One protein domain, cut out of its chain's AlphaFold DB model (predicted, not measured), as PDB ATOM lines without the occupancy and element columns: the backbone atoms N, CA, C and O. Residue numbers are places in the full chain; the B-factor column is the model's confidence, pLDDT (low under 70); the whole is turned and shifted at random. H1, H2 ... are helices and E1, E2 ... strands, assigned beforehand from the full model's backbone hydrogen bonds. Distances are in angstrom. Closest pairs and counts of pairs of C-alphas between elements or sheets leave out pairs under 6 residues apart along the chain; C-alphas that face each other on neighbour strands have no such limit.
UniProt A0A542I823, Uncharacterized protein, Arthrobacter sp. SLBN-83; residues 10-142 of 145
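What this domain is: This is residues 10 to 142 of the 145 residues of an uncharacterized protein of Arthrobacter sp. SLBN-83 (UniProt A0A542I823). One strongly twisted sheet of seven strands makes the body: the long hairpin of E4 and E5 is crossed near one end by the long strand E6, and H1 packs on the sheet where these strands meet. H2 is close to H1 at a steep tilt and only grazes the sheet, while the long link of residues 91 to 124 reaches out at one end of the model in a loop around Glu 116. The printed part has 133 residues, under half of them in named elements, in the order E1 H1 H2 E2 E3 E4 E5 E6 E7; the class is mixed, helices and strands. The sheet is branched and its neighbour pairs are antiparallel. The whole is compact, with a radius of gyration of the C-alphas of 14.8 A and spans of 42 by 36 by 28 A.

Where its parts are: Find C-alpha 16 at (315.323, 222.868, 231.109), where E1, residues 16 to 19, begins. H1 follows at once, residues 20 to 28, 12.1 A long, then H2, residues 38 to 47, 14.4 A long. E2 is residues 48 to 50 and E3 residues 58 to 60. From C-alpha 69 at (325.746, 235.452, 247.983), E4 runs 25.8 A to residue 77. E5, residues 83 to 90, is 21.5 A long; E6, residues 125 to 133, is 24.6 A. E7, residues 139 to 141, ends at (324.744, 231.924, 232.481).

How they stand to each other: Start at E4: E2 and E3 lie on one side of it, E5 on the other side. E2 pairs by N 49 and O 76, 3.0 A, and E3, in a hairpin with E4, by N 59 and O 72, 2.9 A. The hairpin E4 and E5 has N 71 and O 88 at 2.8 A. E5 and E6, also a hairpin, have N 85 and O 129 at 2.8 A. Beside E6, E1 and E7 lie on one side, with N 18 and O 126 at 2.9 A and, in the hairpin E6 and E7, N 132 and O 140 at 3.0 A. E3 E4 E5 E6 E7 are a meander, each strand the antiparallel neighbour of the one before. H1 is on the sheet; its closest C-alphas to E6 are those of Gly 23 and Tyr 126, 5.1 A. H1 and H2 are close but not clearly touching, with the C-alphas of Ile 22 and Glu 40 closest at 6.3 A, at a steep tilt of 60 degrees. In H1 every O i to N i+4 pair is within hydrogen-bond range; in H2, 5 of 6.

The domain as a whole: The two C-alphas farthest apart, those of Glu 116 and Thr 135, are 47.0 A apart. The printed part has no cut, and the link from E5 to E6 is long. Look for pLDDT under 70 in 20 residues, among them residues 60 to 68 and 92 to 96; the mean of the printed part is 84.7.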
ATOM      1  N   ILE A  10     310.183 220.242 230.592       92.62
ATOM      2  CA  ILE A  10     310.538 220.859 229.317       92.62
ATOM      3  C   ILE A  10     312.044 220.734 229.139       92.62
ATOM      4  O   ILE A  10     312.792 221.352 229.884       92.62
ATOM      5  N   ASP A  11     312.483 219.970 228.143       94.00
ATOM      6  CA  ASP A  11     313.896 219.810 227.792       94.00
ATOM      7  C   ASP A  11     314.155 220.417 226.409       94.00
ATOM      8  O   ASP A  11     313.712 219.899 225.383       94.00
ATOM      9  N   THR A  12     314.837 221.562 226.377       93.25
ATOM     10  CA  THR A  12     315.226 222.244 225.139       93.25
ATOM     11  C   THR A  12     316.690 222.657 225.198       93.25
ATOM     12  O   THR A  12     317.335 222.618 226.243       93.25
ATOM     13  N   ASP A  13     317.242 223.102 224.075       92.75
ATOM     14  CA  ASP A  13     318.615 223.609 224.048       92.75
ATOM     15  C   ASP A  13     318.813 224.921 224.811       92.75
ATOM     16  O   ASP A  13     319.930 225.209 225.233       92.75
ATOM     17  N   ASN A  14     317.743 225.690 225.013       93.31
ATOM     18  CA  ASN A  14     317.820 227.023 225.610       93.31
ATOM     19  C   ASN A  14     317.367 227.059 227.072       93.31
ATOM     20  O   ASN A  14     317.494 228.102 227.705       93.31
ATOM     21  N   LYS A  15     316.790 225.967 227.584       94.62
ATOM     22  CA  LYS A  15     316.348 225.821 228.975       94.62
ATOM     23  C   LYS A  15     315.882 224.403 229.262       94.62
ATOM     24  O   LYS A  15     315.349 223.733 228.372       94.62
ATOM     25  N   VAL A  16     315.990 224.031 230.528       96.00
ATOM     26  CA  VAL A  16     315.323 222.868 231.109       96.00
ATOM     27  C   VAL A  16     314.394 223.368 232.209       96.00
ATOM     28  O   VAL A  16     314.836 224.117 233.071       96.00
ATOM     29  N   ALA A  17     313.115 223.011 232.177       95.12
ATOM     30  CA  ALA A  17     312.150 223.434 233.189       95.12
ATOM     31  C   ALA A  17     311.449 222.233 233.813       95.12
ATOM     32  O   ALA A  17     311.026 221.321 233.102       95.12
ATOM     33  N   PHE A  18     311.303 222.272 235.131       94.75
ATOM     34  CA  PHE A  18     310.633 221.255 235.926       94.75
ATOM     35  C   PHE A  18     309.456 221.898 236.648       94.75
ATOM     36  O   PHE A  18     309.584 222.995 237.197       94.75
ATOM     37  N   LYS A  19     308.313 221.223 236.623       91.56
ATOM     38  CA  LYS A  19     307.097 221.683 237.286       91.56
ATOM     39  C   LYS A  19     306.948 221.032 238.666       91.56
ATOM     40  O   LYS A  19     307.336 219.876 238.817       91.56
ATOM     41  N   ASN A  20     306.325 221.728 239.614       88.81
ATOM     42  CA  ASN A  20     305.853 221.184 240.899       88.81
ATOM     43  C   ASN A  20     306.985 220.622 241.789       88.81
ATOM     44  O   ASN A  20     308.120 221.102 241.721       88.81
ATOM     45  N   ALA A  21     306.671 219.607 242.610       91.25
ATOM     46  CA  ALA A  21     307.545 218.995 243.611       91.25
ATOM     47  C   ALA A  21     308.925 218.613 243.064       91.25
ATOM     48  O   ALA A  21     309.933 218.942 243.676       91.25
ATOM     49  N   ILE A  22     309.010 218.023 241.866       92.50
ATOM     50  CA  ILE A  22     310.315 217.687 241.278       92.50
ATOM     51  C   ILE A  22     311.151 218.917 240.943       92.50
ATOM     52  O   ILE A  22     312.360 218.920 241.163       92.50
ATOM     53  N   GLY A  23     310.530 219.990 240.454       93.12
ATOM     54  CA  GLY A  23     311.239 221.245 240.241       93.12
ATOM     55  C   GLY A  23     311.719 221.855 241.548       93.12
ATOM     56  O   GLY A  23     312.878 222.265 241.619       93.12
ATOM     57  N   HIS A  24     310.868 221.835 242.575       92.50
ATOM     58  CA  HIS A  24     311.206 222.283 243.919       92.50
ATOM     59  C   HIS A  24     312.384 221.480 244.475       92.50
ATOM     60  O   HIS A  24     313.426 222.051 244.770       92.50
ATOM     61  N   ASP A  25     312.293 220.157 244.520       93.19
ATOM     62  CA  ASP A  25     313.319 219.298 245.106       93.19
ATOM     63  C   ASP A  25     314.657 219.412 244.374       93.19
ATOM     64  O   ASP A  25     315.718 219.411 245.000       93.19
ATOM     65  N   ILE A  26     314.641 219.590 243.049       93.25
ATOM     66  CA  ILE A  26     315.863 219.882 242.296       93.25
ATOM     67  C   ILE A  26     316.385 221.277 242.651       93.25
ATOM     68  O   ILE A  26     317.578 221.437 242.906       93.25
ATOM     69  N   ALA A  27     315.525 222.293 242.689       92.19
ATOM     70  CA  ALA A  27     315.891 223.670 243.006       92.19
ATOM     71  C   ALA A  27     316.246 223.904 244.478       92.19
ATOM     72  O   ALA A  27     316.924 224.888 244.754       92.19
ATOM     73  N   TRP A  28     315.917 222.987 245.389       90.50
ATOM     74  CA  TRP A  28     316.318 222.986 246.799       90.50
ATOM     75  C   TRP A  28     317.477 222.032 247.099       90.50
ATOM     76  O   TRP A  28     318.256 222.294 248.013       90.50
ATOM     77  N   GLY A  29     317.721 221.035 246.242       88.25
ATOM     78  CA  GLY A  29     318.738 219.999 246.468       88.25
ATOM     79  C   GLY A  29     318.228 218.852 247.344       88.25
ATOM     80  O   GLY A  29     319.015 218.025 247.797       88.25
ATOM     81  N   ASP A  30     316.913 218.777 247.532       89.56
ATOM     82  CA  ASP A  30     316.222 217.862 248.435       89.56
ATOM     83  C   ASP A  30     315.694 216.616 247.719       89.56
ATOM     84  O   ASP A  30     314.818 215.934 248.226       89.56
ATOM     85  N   ILE A  31     316.246 216.239 246.561       88.06
ATOM     86  CA  ILE A  31     315.746 215.091 245.778       88.06
ATOM     87  C   ILE A  31     315.684 213.758 246.557       88.06
ATOM     88  O   ILE A  31     314.962 212.848 246.165       88.06
ATOM     89  N   GLU A  32     316.466 213.615 247.633       85.19
ATOM     90  CA  GLU A  32     316.488 212.422 248.494       85.19
ATOM     91  C   GLU A  32     315.480 212.488 249.660       85.19
ATOM     92  O   GLU A  32     315.182 211.455 250.259       85.19
ATOM     93  N   TYR A  33     314.975 213.679 249.997       86.25
ATOM     94  CA  TYR A  33     314.177 213.943 251.204       86.25
ATOM     95  C   TYR A  33     312.893 214.747 250.956       86.25
ATOM     96  O   TYR A  33     312.122 214.944 251.895       86.25
ATOM     97  N   GLY A  34     312.696 215.227 249.733       88.38
ATOM     98  CA  GLY A  34     311.590 216.071 249.323       88.38
ATOM     99  C   GLY A  34     310.320 215.286 249.021       88.38
ATOM    100  O   GLY A  34     310.138 214.145 249.453       88.38
ATOM    101  N   GLU A  35     309.420 215.927 248.285       91.12
ATOM    102  CA  GLU A  35     308.054 215.443 248.064       91.12
ATOM    103  C   GLU A  35     307.865 214.724 246.721       91.12
ATOM    104  O   GLU A  35     306.802 214.156 246.459       91.12
ATOM    105  N   SER A  36     308.899 214.698 245.877       91.06
ATOM    106  CA  SER A  36     308.874 214.022 244.580       91.06
ATOM    107  C   SER A  36     308.621 212.524 244.705       91.06
ATOM    108  O   SER A  36     309.211 211.808 245.516       91.06
ATOM    109  N   THR A  37     307.800 212.004 243.801       91.88
ATOM    110  CA  THR A  37     307.570 210.571 243.647       91.88
ATOM    111  C   THR A  37     308.798 209.859 243.071       91.88
ATOM    112  O   THR A  37     309.607 210.432 242.339       91.88
ATOM    113  N   GLU A  38     308.902 208.545 243.302       90.94
ATOM    114  CA  GLU A  38     309.967 207.723 242.706       90.94
ATOM    115  C   GLU A  38     310.003 207.823 241.171       90.94
ATOM    116  O   GLU A  38     311.076 207.775 240.568       90.94
ATOM    117  N   ALA A  39     308.841 207.978 240.526       90.88
ATOM    118  CA  ALA A  39     308.742 208.110 239.075       90.88
ATOM    119  C   ALA A  39     309.340 209.434 238.571       90.88
ATOM    120  O   ALA A  39     310.058 209.432 237.570       90.88
ATOM    121  N   GLU A  40     309.095 210.538 239.275       91.44
ATOM    122  CA  GLU A  40     309.666 211.856 238.971       91.44
ATOM    123  C   GLU A  40     311.180 211.875 239.178       91.44
ATOM    124  O   GLU A  40     311.931 212.280 238.287       91.44
ATOM    125  N   ILE A  41     311.639 211.350 240.319       92.38
ATOM    126  CA  ILE A  41     313.066 211.218 240.633       92.38
ATOM    127  C   ILE A  41     313.754 210.360 239.570       92.38
ATOM    128  O   ILE A  41     314.838 210.698 239.084       92.38
ATOM    129  N   LYS A  42     313.121 209.258 239.152       91.94
ATOM    130  CA  LYS A  42     313.645 208.410 238.081       91.94
ATOM    131  C   LYS A  42     313.702 209.156 236.746       91.94
ATOM    132  O   LYS A  42     314.723 209.093 236.068       91.94
ATOM    133  N   ALA A  43     312.653 209.886 236.373       91.38
ATOM    134  CA  ALA A  43     312.627 210.656 235.132       91.38
ATOM    135  C   ALA A  43     313.736 211.721 235.089       91.38
ATOM    136  O   ALA A  43     314.396 211.880 234.056       91.38
ATOM    137  N   PHE A  44     313.996 212.398 236.211       93.38
ATOM    138  CA  PHE A  44     315.140 213.294 236.344       93.38
ATOM    139  C   PHE A  44     316.463 212.532 236.217       93.38
ATOM    140  O   PHE A  44     317.269 212.847 235.346       93.38
ATOM    141  N   THR A  45     316.685 211.504 237.038       94.06
ATOM    142  CA  THR A  45     317.969 210.785 237.097       94.06
ATOM    143  C   THR A  45     318.288 209.972 235.841       94.06
ATOM    144  O   THR A  45     319.464 209.725 235.573       94.06
ATOM    145  N   ASP A  46     317.306 209.587 235.027       94.31
ATOM    146  CA  ASP A  46     317.538 208.955 233.722       94.31
ATOM    147  C   ASP A  46     318.153 209.947 232.712       94.31
ATOM    148  O   ASP A  46     318.983 209.553 231.891       94.31
ATOM    149  N   ASN A  47     317.800 211.237 232.795       94.81
ATOM    150  CA  ASN A  47     318.144 212.250 231.786       94.81
ATOM    151  C   ASN A  47     319.183 213.277 232.255       94.81
ATOM    152  O   ASN A  47     319.914 213.841 231.437       94.81
ATOM    153  N   PHE A  48     319.279 213.500 233.561       95.81
ATOM    154  CA  PHE A  48     320.080 214.549 234.174       95.81
ATOM    155  C   PHE A  48     320.874 214.022 235.371       95.81
ATOM    156  O   PHE A  48     320.607 212.955 235.927       95.81
ATOM    157  N   GLU A  49     321.893 214.775 235.761       94.25
ATOM    158  CA  GLU A  49     322.635 214.573 237.002       94.25
ATOM    159  C   GLU A  49     322.953 215.920 237.654       94.25
ATOM    160  O   GLU A  49     323.206 216.906 236.958       94.25
ATOM    161  N   PHE A  50     322.978 215.964 238.988       92.25
ATOM    162  CA  PHE A  50     323.528 217.115 239.704       92.25
ATOM    163  C   PHE A  50     325.037 217.179 239.519       92.25
ATOM    164  O   PHE A  50     325.739 216.181 239.700       92.25
ATOM    165  N   LEU A  51     325.553 218.377 239.250       88.94
ATOM    166  CA  LEU A  51     326.970 218.633 239.438       88.94
ATOM    167  C   LEU A  51     327.251 218.922 240.902       88.94
ATOM    168  O   LEU A  51     326.718 219.862 241.481       88.94
ATOM    169  N   LYS A  52     328.142 218.113 241.476       82.50
ATOM    170  CA  LYS A  52     328.616 218.256 242.849       82.50
ATOM    171  C   LYS A  52     330.107 218.584 242.859       82.50
ATOM    172  O   LYS A  52     330.873 218.065 242.045       82.50
ATOM    173  N   TRP A  53     330.531 219.412 243.805       69.31
ATOM    174  CA  TRP A  53     331.930 219.615 244.166       69.31
ATOM    175  C   TRP A  53     332.159 219.114 245.594       69.31
ATOM    176  O   TRP A  53     331.851 219.781 246.581       69.31
ATOM    177  N   GLY A  54     332.656 217.880 245.704       72.88
ATOM    178  CA  GLY A  54     332.676 217.164 246.980       72.88
ATOM    179  C   GLY A  54     331.250 216.875 247.455       72.88
ATOM    180  O   GLY A  54     330.468 216.282 246.715       72.88
ATOM    181  N   ASN A  55     330.919 217.319 248.670       64.19
ATOM    182  CA  ASN A  55     329.579 217.175 249.251       64.19
ATOM    183  C   ASN A  55     328.643 218.353 248.933       64.19
ATOM    184  O   ASN A  55     327.500 218.338 249.372       64.19
ATOM    185  N   HIS A  56     329.119 219.371 248.210       66.38
ATOM    186  CA  HIS A  56     328.323 220.547 247.865       66.38
ATOM    187  C   HIS A  56     327.738 220.403 246.462       66.38
ATOM    188  O   HIS A  56     328.437 220.004 245.535       66.38
ATOM    189  N   ASP A  57     326.470 220.753 246.301       66.12
ATOM    190  CA  ASP A  57     325.716 220.765 245.042       66.12
ATOM    191  C   ASP A  57     325.424 222.197 244.548       66.12
ATOM    192  O   ASP A  57     324.672 222.400 243.596       66.12
ATOM    193  N   TYR A  58     326.045 223.194 245.183       70.12
ATOM    194  CA  TYR A  58     325.886 224.610 244.891       70.12
ATOM    195  C   TYR A  58     327.225 225.293 244.615       70.12
ATOM    196  O   TYR A  58     328.274 224.930 245.154       70.12
ATOM    197  N   PHE A  59     327.179 226.320 243.772       75.38
ATOM    198  CA  PHE A  59     328.347 227.052 243.302       75.38
ATOM    199  C   PHE A  59     328.170 228.547 243.543       75.38
ATOM    200  O   PHE A  59     327.148 229.119 243.176       75.38
ATOM    201  N   HIS A  60     329.178 229.195 244.129       68.50
ATOM    202  CA  HIS A  60     329.170 230.647 244.294       68.50
ATOM    203  C   HIS A  60     329.230 231.337 242.936       68.50
ATOM    204  O   HIS A  60     330.121 231.050 242.128       68.50
ATOM    205  N   THR A  61     328.297 232.261 242.717       67.62
ATOM    206  CA  THR A  61     328.232 233.081 241.501       67.62
ATOM    207  C   THR A  61     328.639 234.533 241.719       67.62
ATOM    208  O   THR A  61     328.865 235.255 240.749       67.62
ATOM    209  N   ASP A  62     328.865 234.932 242.972       63.72
ATOM    210  CA  ASP A  62     329.483 236.203 243.338       63.72
ATOM    211  C   ASP A  62     330.605 236.020 244.383       63.72
ATOM    212  O   ASP A  62     330.774 234.963 244.991       63.72
ATOM    213  N   GLY A  63     331.447 237.042 244.545       54.72
ATOM    214  CA  GLY A  63     332.607 237.005 245.445       54.72
ATOM    215  C   GLY A  63     332.294 237.290 246.922       54.72
ATOM    216  O   GLY A  63     333.226 237.507 247.696       54.72
ATOM    217  N   GLY A  64     331.017 237.363 247.316       56.44
ATOM    218  CA  GLY A  64     330.572 237.942 248.588       56.44
ATOM    219  C   GLY A  64     330.113 236.929 249.641       56.44
ATOM    220  O   GLY A  64     328.942 236.895 249.985       56.44
ATOM    221  N   LEU A  65     331.018 236.149 250.240       56.16
ATOM    222  CA  LEU A  65     330.644 235.094 251.210       56.16
ATOM    223  C   LEU A  65     330.009 235.588 252.529       56.16
ATOM    224  O   LEU A  65     329.348 234.817 253.221       56.16
ATOM    225  N   TYR A  66     330.224 236.850 252.918       55.69
ATOM    226  CA  TYR A  66     329.899 237.336 254.271       55.69
ATOM    227  C   TYR A  66     328.645 238.217 254.372       55.69
ATOM    228  O   TYR A  66     328.211 238.499 255.486       55.69
ATOM    229  N   GLN A  67     328.052 238.645 253.254       61.47
ATOM    230  CA  GLN A  67     326.884 239.549 253.240       61.47
ATOM    231  C   GLN A  67     325.664 238.963 252.516       61.47
ATOM    232  O   GLN A  67     324.682 239.662 252.285       61.47
ATOM    233  N   GLY A  68     325.713 237.667 252.217       66.19
ATOM    234  CA  GLY A  68     324.783 237.005 251.318       66.19
ATOM    235  C   GLY A  68     325.351 236.951 249.909       66.19
ATOM    236  O   GLY A  68     326.034 237.873 249.467       66.19
ATOM    237  N   THR A  69     325.123 235.825 249.251       76.88
ATOM    238  CA  THR A  69     325.746 235.452 247.983       76.88
ATOM    239  C   THR A  69     324.703 234.806 247.092       76.88
ATOM    240  O   THR A  69     323.822 234.079 247.552       76.88
ATOM    241  N   THR A  70     324.805 235.071 245.802       83.62
ATOM    242  CA  THR A  70     324.057 234.353 244.785       83.62
ATOM    243  C   THR A  70     324.757 233.024 244.560       83.62
ATOM    244  O   THR A  70     325.918 232.958 244.135       83.62
ATOM    245  N   LEU A  71     324.045 231.951 244.852       87.12
ATOM    246  CA  LEU A  71     324.455 230.603 244.532       87.12
ATOM    247  C   LEU A  71     323.794 230.148 243.243       87.12
ATOM    248  O   LEU A  71     322.815 230.720 242.769       87.12
ATOM    249  N   MET A  72     324.353 229.095 242.673       90.38
ATOM    250  CA  MET A  72     323.782 228.424 241.527       90.38
ATOM    251  C   MET A  72     323.863 226.928 241.726       90.38
ATOM    252  O   MET A  72     324.938 226.389 241.995       90.38
ATOM    253  N   ARG A  73     322.734 226.253 241.535       92.69
ATOM    254  CA  ARG A  73     322.714 224.806 241.362       92.69
ATOM    255  C   ARG A  73     322.842 224.480 239.888       92.69
ATOM    256  O   ARG A  73     322.199 225.121 239.064       92.69
ATOM    257  N   VAL A  74     323.672 223.494 239.555       93.69
ATOM    258  CA  VAL A  74     323.936 223.114 238.164       93.69
ATOM    259  C   VAL A  74     323.580 221.654 237.939       93.69
ATOM    260  O   VAL A  74     324.015 220.772 238.680       93.69
ATOM    261  N   ILE A  75     322.824 221.404 236.876       95.38
ATOM    262  CA  ILE A  75     322.535 220.071 236.357       95.38
ATOM    263  C   ILE A  75     323.253 219.868 235.024       95.38
ATOM    264  O   ILE A  75     323.480 220.814 234.265       95.38
ATOM    265  N   ARG A  76     323.599 218.619 234.726       96.12
ATOM    266  CA  ARG A  76     324.110 218.205 233.420       96.12
ATOM    267  C   ARG A  76     323.094 217.306 232.738       96.12
ATOM    268  O   ARG A  76     322.670 216.309 233.314       96.12
ATOM    269  N   ARG A  77     322.756 217.625 231.489       96.88
ATOM    270  CA  ARG A  77     321.975 216.754 230.609       96.88
ATOM    271  C   ARG A  77     322.856 215.623 230.083       96.88
ATOM    272  O   ARG A  77     323.934 215.869 229.548       96.88
ATOM    273  N   LYS A  78     322.423 214.373 230.236       96.62
ATOM    274  CA  LYS A  78     323.244 213.185 229.937       96.62
ATOM    275  C   LYS A  78     323.415 212.908 228.446       96.62
ATOM    276  O   LYS A  78     324.421 212.326 228.054       96.62
ATOM    277  N   THR A  79     322.451 213.312 227.624       96.62
ATOM    278  CA  THR A  79     322.456 213.037 226.179       96.62
ATOM    279  C   THR A  79     323.560 213.788 225.438       96.62
ATOM    280  O   THR A  79     324.126 213.244 224.492       96.62
ATOM    281  N   ASP A  80     323.887 215.009 225.867       95.69
ATOM    282  CA  ASP A  80     324.849 215.882 225.186       95.69
ATOM    283  C   ASP A  80     325.864 216.572 226.112       95.69
ATOM    284  O   ASP A  80     326.751 217.284 225.640       95.69
ATOM    285  N   GLY A  81     325.765 216.363 227.424       95.06
ATOM    286  CA  GLY A  81     326.674 216.942 228.409       95.06
ATOM    287  C   GLY A  81     326.479 218.438 228.657       95.06
ATOM    288  O   GLY A  81     327.293 219.019 229.381       95.06
ATOM    289  N   LYS A  82     325.440 219.076 228.091       95.75
ATOM    290  CA  LYS A  82     325.175 220.503 228.326       95.75
ATOM    291  C   LYS A  82     324.810 220.761 229.784       95.75
ATOM    292  O   LYS A  82     324.199 219.924 230.454       95.75
ATOM    293  N   LEU A  83     325.212 221.932 230.264       95.50
ATOM    294  CA  LEU A  83     325.017 222.357 231.642       95.50
ATOM    295  C   LEU A  83     323.905 223.389 231.719       95.50
ATOM    296  O   LEU A  83     323.853 224.307 230.901       95.50
ATOM    297  N   PHE A  84     323.071 223.263 232.744       96.44
ATOM    298  CA  PHE A  84     322.010 224.213 233.032       96.44
ATOM    299  C   PHE A  84     322.047 224.598 234.507       96.44
ATOM    300  O   PHE A  84     322.233 223.741 235.368       96.44
ATOM    301  N   GLY A  85     321.906 225.887 234.795       94.62
ATOM    302  CA  GLY A  85     321.988 226.450 236.133       94.62
ATOM    303  C   GLY A  85     320.673 227.055 236.594       94.62
ATOM    304  O   GLY A  85     319.920 227.603 235.792       94.62
ATOM    305  N   PHE A  86     320.443 227.000 237.897       94.94
ATOM    306  CA  PHE A  86     319.383 227.708 238.599       94.94
ATOM    307  C   PHE A  86     320.025 228.575 239.676       94.94
ATOM    308  O   PHE A  86     320.707 228.051 240.560       94.94
ATOM    309  N   SER A  87     319.868 229.894 239.568       91.00
ATOM    310  CA  SER A  87     320.431 230.845 240.527       91.00
ATOM    311  C   SER A  87     319.454 231.123 241.657       91.00
ATOM    312  O   SER A  87     318.275 231.336 241.401       91.00
ATOM    313  N   TYR A  88     319.962 231.202 242.877       88.75
ATOM    314  CA  TYR A  88     319.184 231.547 244.060       88.75
ATOM    315  C   TYR A  88     320.032 232.358 245.033       88.75
ATOM    316  O   TYR A  88     321.265 232.335 244.976       88.75
ATOM    317  N   TRP A  89     319.383 233.096 245.926       85.81
ATOM    318  CA  TRP A  89     320.092 233.899 246.914       85.81
ATOM    319  C   TRP A  89     320.240 233.124 248.220       85.81
ATOM    320  O   TRP A  89     319.307 232.468 248.677       85.81
ATOM    321  N   GLN A  90     321.411 233.205 248.842       83.31
ATOM    322  CA  GLN A  90     321.629 232.708 250.194       83.31
ATOM    323  C   GLN A  90     322.091 233.851 251.087       83.31
ATOM    324  O   GLN A  90     323.050 234.554 250.765       83.31
ATOM    325  N   GLY A  91     321.440 234.004 252.239       78.62
ATOM    326  CA  GLY A  91     321.820 234.973 253.253       78.62
ATOM    327  C   GLY A  91     323.209 234.718 253.831       78.62
ATOM    328  O   GLY A  91     323.690 233.591 253.916       78.62
ATOM    329  N   GLY A  92     323.881 235.794 254.240       69.38
ATOM    330  CA  GLY A  92     325.180 235.701 254.899       69.38
ATOM    331  C   GLY A  92     325.064 235.139 256.318       69.38
ATOM    332  O   GLY A  92     324.105 235.414 257.035       69.38
ATOM    333  N   GLY A  93     326.085 234.401 256.758       63.16
ATOM    334  CA  GLY A  93     326.197 233.893 258.129       63.16
ATOM    335  C   GLY A  93     326.034 232.377 258.256       63.16
ATOM    336  O   GLY A  93     325.694 231.678 257.310       63.16
ATOM    337  N   LYS A  94     326.302 231.850 259.458       60.66
ATOM    338  CA  LYS A  94     326.304 230.398 259.745       60.66
ATOM    339  C   LYS A  94     324.936 229.726 259.534       60.66
ATOM    340  O   LYS A  94     324.889 228.527 259.290       60.66
ATOM    341  N   TYR A  95     323.859 230.498 259.657       65.50
ATOM    342  CA  TYR A  95     322.469 230.055 259.517       65.50
ATOM    343  C   TYR A  95     321.745 230.855 258.426       65.50
ATOM    344  O   TYR A  95     320.561 231.134 258.561       65.50
ATOM    345  N   GLY A  96     322.478 231.315 257.407       65.12
ATOM    346  CA  GLY A  96     321.901 232.109 256.330       65.12
ATOM    347  C   GLY A  96     320.776 231.360 255.623       65.12
ATOM    348  O   GLY A  96     320.988 230.247 255.140       65.12
ATOM    349  N   GLU A  97     319.594 231.969 255.586       77.75
ATOM    350  CA  GLU A  97     318.417 231.432 254.902       77.75
ATOM    351  C   GLU A  97     318.661 231.387 253.388       77.75
ATOM    352  O   GLU A  97     319.249 232.309 252.812       77.75
ATOM    353  N   ALA A  98     318.240 230.295 252.750       81.75
ATOM    354  CA  ALA A  98     318.226 230.179 251.300       81.75
ATOM    355  C   ALA A  98     316.868 230.659 250.783       81.75
ATOM    356  O   ALA A  98     315.826 230.203 251.247       81.75
ATOM    357  N   PHE A  99     316.899 231.578 249.826       85.69
ATOM    358  CA  PHE A  99     315.725 232.117 249.157       85.69
ATOM    359  C   PHE A  99     315.695 231.533 247.752       85.69
ATOM    360  O   PHE A  99     316.378 232.007 246.839       85.69
ATOM    361  N   ILE A 100     314.964 230.429 247.633       89.75
ATOM    362  CA  ILE A 100     314.825 229.624 246.424       89.75
ATOM    363  C   ILE A 100     313.364 229.730 246.000       89.75
ATOM    364  O   ILE A 100     312.493 229.040 246.525       89.75
ATOM    365  N   GLU A 101     313.102 230.633 245.062       88.75
ATOM    366  CA  GLU A 101     311.757 230.933 244.577       88.75
ATOM    367  C   GLU A 101     311.563 230.376 243.163       88.75
ATOM    368  O   GLU A 101     312.516 230.352 242.377       88.75
ATOM    369  N   PRO A 102     310.354 229.923 242.803       90.88
ATOM    370  CA  PRO A 102     310.061 229.553 241.426       90.88
ATOM    371  C   PRO A 102     310.274 230.751 240.488       90.88
ATOM    372  O   PRO A 102     309.817 231.857 240.753       90.88
ATOM    373  N   ASN A 103     310.948 230.516 239.362       93.19
ATOM    374  CA  ASN A 103     311.293 231.536 238.360       93.19
ATOM    375  C   ASN A 103     310.565 231.312 237.020       93.19
ATOM    376  O   ASN A 103     310.993 231.791 235.969       93.19
ATOM    377  N   GLY A 104     309.477 230.539 237.036       90.75
ATOM    378  CA  GLY A 104     308.668 230.229 235.859       90.75
ATOM    379  C   GLY A 104     308.182 231.456 235.097       90.75
ATOM    380  O   GLY A 104     308.327 231.521 233.870       90.75
ATOM    381  N   ASP A 105     307.645 232.433 235.827       89.06
ATOM    382  CA  ASP A 105     307.065 233.670 235.297       89.06
ATOM    383  C   ASP A 105     308.070 234.438 234.422       89.06
ATOM    384  O   ASP A 105     307.755 234.810 233.288       89.06
ATOM    385  N   ASP A 106     309.317 234.556 234.885       89.88
ATOM    386  CA  ASP A 106     310.415 235.239 234.182       89.88
ATOM    387  C   ASP A 106     310.855 234.522 232.894       89.88
ATOM    388  O   ASP A 106     311.575 235.072 232.051       89.88
ATOM    389  N   HIS A 107     310.430 233.272 232.717       91.12
ATOM    390  CA  HIS A 107     310.897 232.386 231.657       91.12
ATOM    391  C   HIS A 107     309.769 231.804 230.796       91.12
ATOM    392  O   HIS A 107     310.002 230.872 230.011       91.12
ATOM    393  N   GLY A 108     308.579 232.407 230.866       88.62
ATOM    394  CA  GLY A 108     307.438 232.095 230.005       88.62
ATOM    395  C   GLY A 108     306.626 230.878 230.445       88.62
ATOM    396  O   GLY A 108     305.913 230.308 229.620       88.62
ATOM    397  N   TYR A 109     306.736 230.485 231.714       87.69
ATOM    398  CA  TYR A 109     305.929 229.440 232.339       87.69
ATOM    399  C   TYR A 109     305.236 229.997 233.585       87.69
ATOM    400  O   TYR A 109     305.628 229.654 234.701       87.69
ATOM    401  N   PRO A 110     304.252 230.896 233.401       81.06
ATOM    402  CA  PRO A 110     303.613 231.540 234.528       81.06
ATOM    403  C   PRO A 110     302.942 230.508 235.432       81.06
ATOM    404  O   PRO A 110     302.274 229.589 234.939       81.06
ATOM    405  N   GLY A 111     303.119 230.669 236.741       77.25
ATOM    406  CA  GLY A 111     302.357 229.922 237.732       77.25
ATOM    407  C   GLY A 111     300.863 230.225 237.619       77.25
ATOM    408  O   GLY A 111     300.447 231.261 237.088       77.25
ATOM    409  N   LYS A 112     300.020 229.322 238.120       78.69
ATOM    410  CA  LYS A 112     298.600 229.642 238.270       78.69
ATOM    411  C   LYS A 112     298.443 230.530 239.503       78.69
ATOM    412  O   LYS A 112     298.811 230.136 240.601       78.69
ATOM    413  N   TYR A 113     297.899 231.724 239.303       77.31
ATOM    414  CA  TYR A 113     297.603 232.666 240.376       77.31
ATOM    415  C   TYR A 113     296.092 232.781 240.567       77.31
ATOM    416  O   TYR A 113     295.362 233.054 239.609       77.31
ATOM    417  N   ASP A 114     295.647 232.595 241.804       76.44
ATOM    418  CA  ASP A 114     294.300 232.901 242.265       76.44
ATOM    419  C   ASP A 114     294.354 234.080 243.250       76.44
ATOM    420  O   ASP A 114     295.283 234.216 244.043       76.44
ATOM    421  N   TRP A 115     293.381 234.985 243.182       76.12
ATOM    422  CA  TRP A 115     293.377 236.181 244.024       76.12
ATOM    423  C   TRP A 115     292.890 235.904 245.458       76.12
ATOM    424  O   TRP A 115     293.166 236.718 246.340       76.12
ATOM    425  N   GLU A 116     292.178 234.796 245.693       81.19
ATOM    426  CA  GLU A 116     291.769 234.326 247.023       81.19
ATOM    427  C   GLU A 116     292.862 233.459 247.665       81.19
ATOM    428  O   GLU A 116     293.170 233.653 248.843       81.19
ATOM    429  N   ASP A 117     293.480 232.568 246.882       74.50
ATOM    430  CA  ASP A 117     294.396 231.529 247.387       74.50
ATOM    431  C   ASP A 117     295.893 231.813 247.132       74.50
ATOM    432  O   ASP A 117     296.757 231.158 247.712       74.50
ATOM    433  N   GLY A 118     296.230 232.817 246.318       76.62
ATOM    434  CA  GLY A 118     297.611 233.163 245.973       76.62
ATOM    435  C   GLY A 118     298.179 232.339 244.812       76.62
ATOM    436  O   GLY A 118     297.461 231.920 243.904       76.62
ATOM    437  N   VAL A 119     299.505 232.165 244.788       73.31
ATOM    438  CA  VAL A 119     300.157 231.291 243.800       73.31
ATOM    439  C   VAL A 119     299.861 229.843 244.176       73.31
ATOM    440  O   VAL A 119     300.137 229.423 245.294       73.31
ATOM    441  N   ASP A 120     299.316 229.090 243.229       78.62
ATOM    442  CA  ASP A 120     299.132 227.648 243.344       78.62
ATOM    443  C   ASP A 120     300.522 226.989 243.298       78.62
ATOM    444  O   ASP A 120     301.131 226.875 242.228       78.62
ATOM    445  N   GLU A 121     301.057 226.636 244.473       71.75
ATOM    446  CA  GLU A 121     302.392 226.038 244.643       71.75
ATOM    447  C   GLU A 121     302.527 224.708 243.878       71.75
ATOM    448  O   GLU A 121     303.603 224.384 243.376       71.75
ATOM    449  N   ASP A 122     301.412 224.010 243.640       71.19
ATOM    450  CA  ASP A 122     301.338 222.804 242.806       71.19
ATOM    451  C   ASP A 122     301.288 223.116 241.299       71.19
ATOM    452  O   ASP A 122     301.042 222.231 240.467       71.19
ATOM    453  N   GLN A 123     301.488 224.381 240.916       80.06
ATOM    454  CA  GLN A 123     301.537 224.835 239.527       80.06
ATOM    455  C   GLN A 123     302.694 225.785 239.216       80.06
ATOM    456  O   GLN A 123     302.629 226.527 238.232       80.06
ATOM    457  N   VAL A 124     303.772 225.734 239.995       90.06
ATOM    458  CA  VAL A 124     304.967 226.559 239.773       90.06
ATOM    459  C   VAL A 124     306.031 225.850 238.937       90.06
ATOM    460  O   VAL A 124     306.063 224.622 238.820       90.06
ATOM    461  N   TRP A 125     306.925 226.642 238.347       93.62
ATOM    462  CA  TRP A 125     308.009 226.155 237.498       93.62
ATOM    463  C   TRP A 125     309.375 226.607 238.001       93.62
ATOM    464  O   TRP A 125     309.569 227.767 238.366       93.62
ATOM    465  N   TYR A 126     310.337 225.692 237.907       94.75
ATOM    466  CA  TYR A 126     311.751 225.929 238.170       94.75
ATOM    467  C   TYR A 126     312.538 225.726 236.879       94.75
ATOM    468  O   TYR A 126     312.600 224.627 236.322       94.75
ATOM    469  N   VAL A 127     313.113 226.812 236.372       96.12
ATOM    470  CA  VAL A 127     313.736 226.893 235.054       96.12
ATOM    471  C   VAL A 127     315.242 227.040 235.196       96.12
ATOM    472  O   VAL A 127     315.751 228.022 235.734       96.12
ATOM    473  N   PHE A 128     315.950 226.062 234.649       96.44
ATOM    474  CA  PHE A 128     317.394 226.006 234.550       96.44
ATOM    475  C   PHE A 128     317.825 226.503 233.168       96.44
ATOM    476  O   PHE A 128     317.384 225.994 232.133       96.44
ATOM    477  N   LEU A 129     318.710 227.495 233.141       96.38
ATOM    478  CA  LEU A 129     319.201 228.119 231.912       96.38
ATOM    479  C   LEU A 129     320.603 227.616 231.557       96.38
ATOM    480  O   LEU A 129     321.347 227.261 232.466       96.38
ATOM    481  N   PRO A 130     321.006 227.606 230.274       96.38
ATOM    482  CA  PRO A 130     322.342 227.196 229.863       96.38
ATOM    483  C   PRO A 130     323.442 227.937 230.628       96.38
ATOM    484  O   PRO A 130     323.402 229.162 230.776       96.38
ATOM    485  N   VAL A 131     324.441 227.193 231.101       93.75
ATOM    486  CA  VAL A 131     325.610 227.746 231.796       93.75
ATOM    487  C   VAL A 131     326.906 227.213 231.213       93.75
ATOM    488  O   VAL A 131     326.976 226.108 230.677       93.75
ATOM    489  N   LYS A 132     327.974 227.982 231.401       90.44
ATOM    490  CA  LYS A 132     329.344 227.565 231.107       90.44
ATOM    491  C   LYS A 132     330.212 227.679 232.348       90.44
ATOM    492  O   LYS A 132     330.007 228.565 233.180       90.44
ATOM    493  N   SER A 133     331.210 226.807 232.450       85.88
ATOM    494  CA  SER A 133     332.229 226.909 233.491       85.88
ATOM    495  C   SER A 133     333.051 228.188 233.318       85.88
ATOM    496  O   SER A 133     333.444 228.530 232.199       85.88
ATOM    497  N   ALA A 134     333.371 228.850 234.421       77.94
ATOM    498  CA  ALA A 134     334.278 229.986 234.482       77.94
ATOM    499  C   ALA A 134     335.295 229.782 235.621       77.94
ATOM    500  O   ALA A 134     335.174 228.865 236.430       77.94
ATOM    501  N   THR A 135     336.366 230.582 235.637       71.94
ATOM    502  CA  THR A 135     337.411 230.455 236.667       71.94
ATOM    503  C   THR A 135     336.925 230.993 238.012       71.94
ATOM    504  O   THR A 135     337.102 230.334 239.031       71.94
ATOM    505  N   ILE A 136     336.320 232.186 238.006       66.38
ATOM    506  CA  ILE A 136     335.647 232.826 239.143       66.38
ATOM    507  C   ILE A 136     334.537 233.714 238.547       66.38
ATOM    508  O   ILE A 136     334.877 234.625 237.786       66.38
ATOM    509  N   PRO A 137     333.242 233.491 238.846       68.94
ATOM    510  CA  PRO A 137     332.673 232.353 239.583       68.94
ATOM    511  C   PRO A 137     332.847 231.010 238.852       68.94
ATOM    512  O   PRO A 137     333.303 230.988 237.713       68.94
ATOM    513  N   ALA A 138     332.488 229.889 239.491       76.94
ATOM    514  CA  ALA A 138     332.642 228.554 238.894       76.94
ATOM    515  C   ALA A 138     331.753 228.344 237.652       76.94
ATOM    516  O   ALA A 138     332.154 227.640 236.725       76.94
ATOM    517  N   TYR A 139     330.580 228.985 237.613       83.50
ATOM    518  CA  TYR A 139     329.647 228.955 236.486       83.50
ATOM    519  C   TYR A 139     329.015 230.324 236.251       83.50
ATOM    520  O   TYR A 139     328.812 231.096 237.186       83.50
ATOM    521  N   VAL A 140     328.691 230.604 234.990       87.38
ATOM    522  CA  VAL A 140     327.930 231.785 234.567       87.38
ATOM    523  C   VAL A 140     326.881 231.382 233.540       87.38
ATOM    524  O   VAL A 140     327.129 230.482 232.731       87.38
ATOM    525  N   PHE A 141     325.739 232.070 233.540       89.88
ATOM    526  CA  PHE A 141     324.744 231.924 232.481       89.88
ATOM    527  C   PHE A 141     325.349 232.260 231.118       89.88
ATOM    528  O   PHE A 141     326.122 233.214 230.966       89.88
ATOM    529  N   GLU A 142     325.009 231.463 230.111       89.50
ATOM    530  CA  GLU A 142     325.300 231.821 228.734       89.50
ATOM    531  C   GLU A 142     324.387 232.979 228.330       89.50
ATOM    532  O   GLU A 142     323.179 232.944 228.561       89.50
TER     533      GLU A 142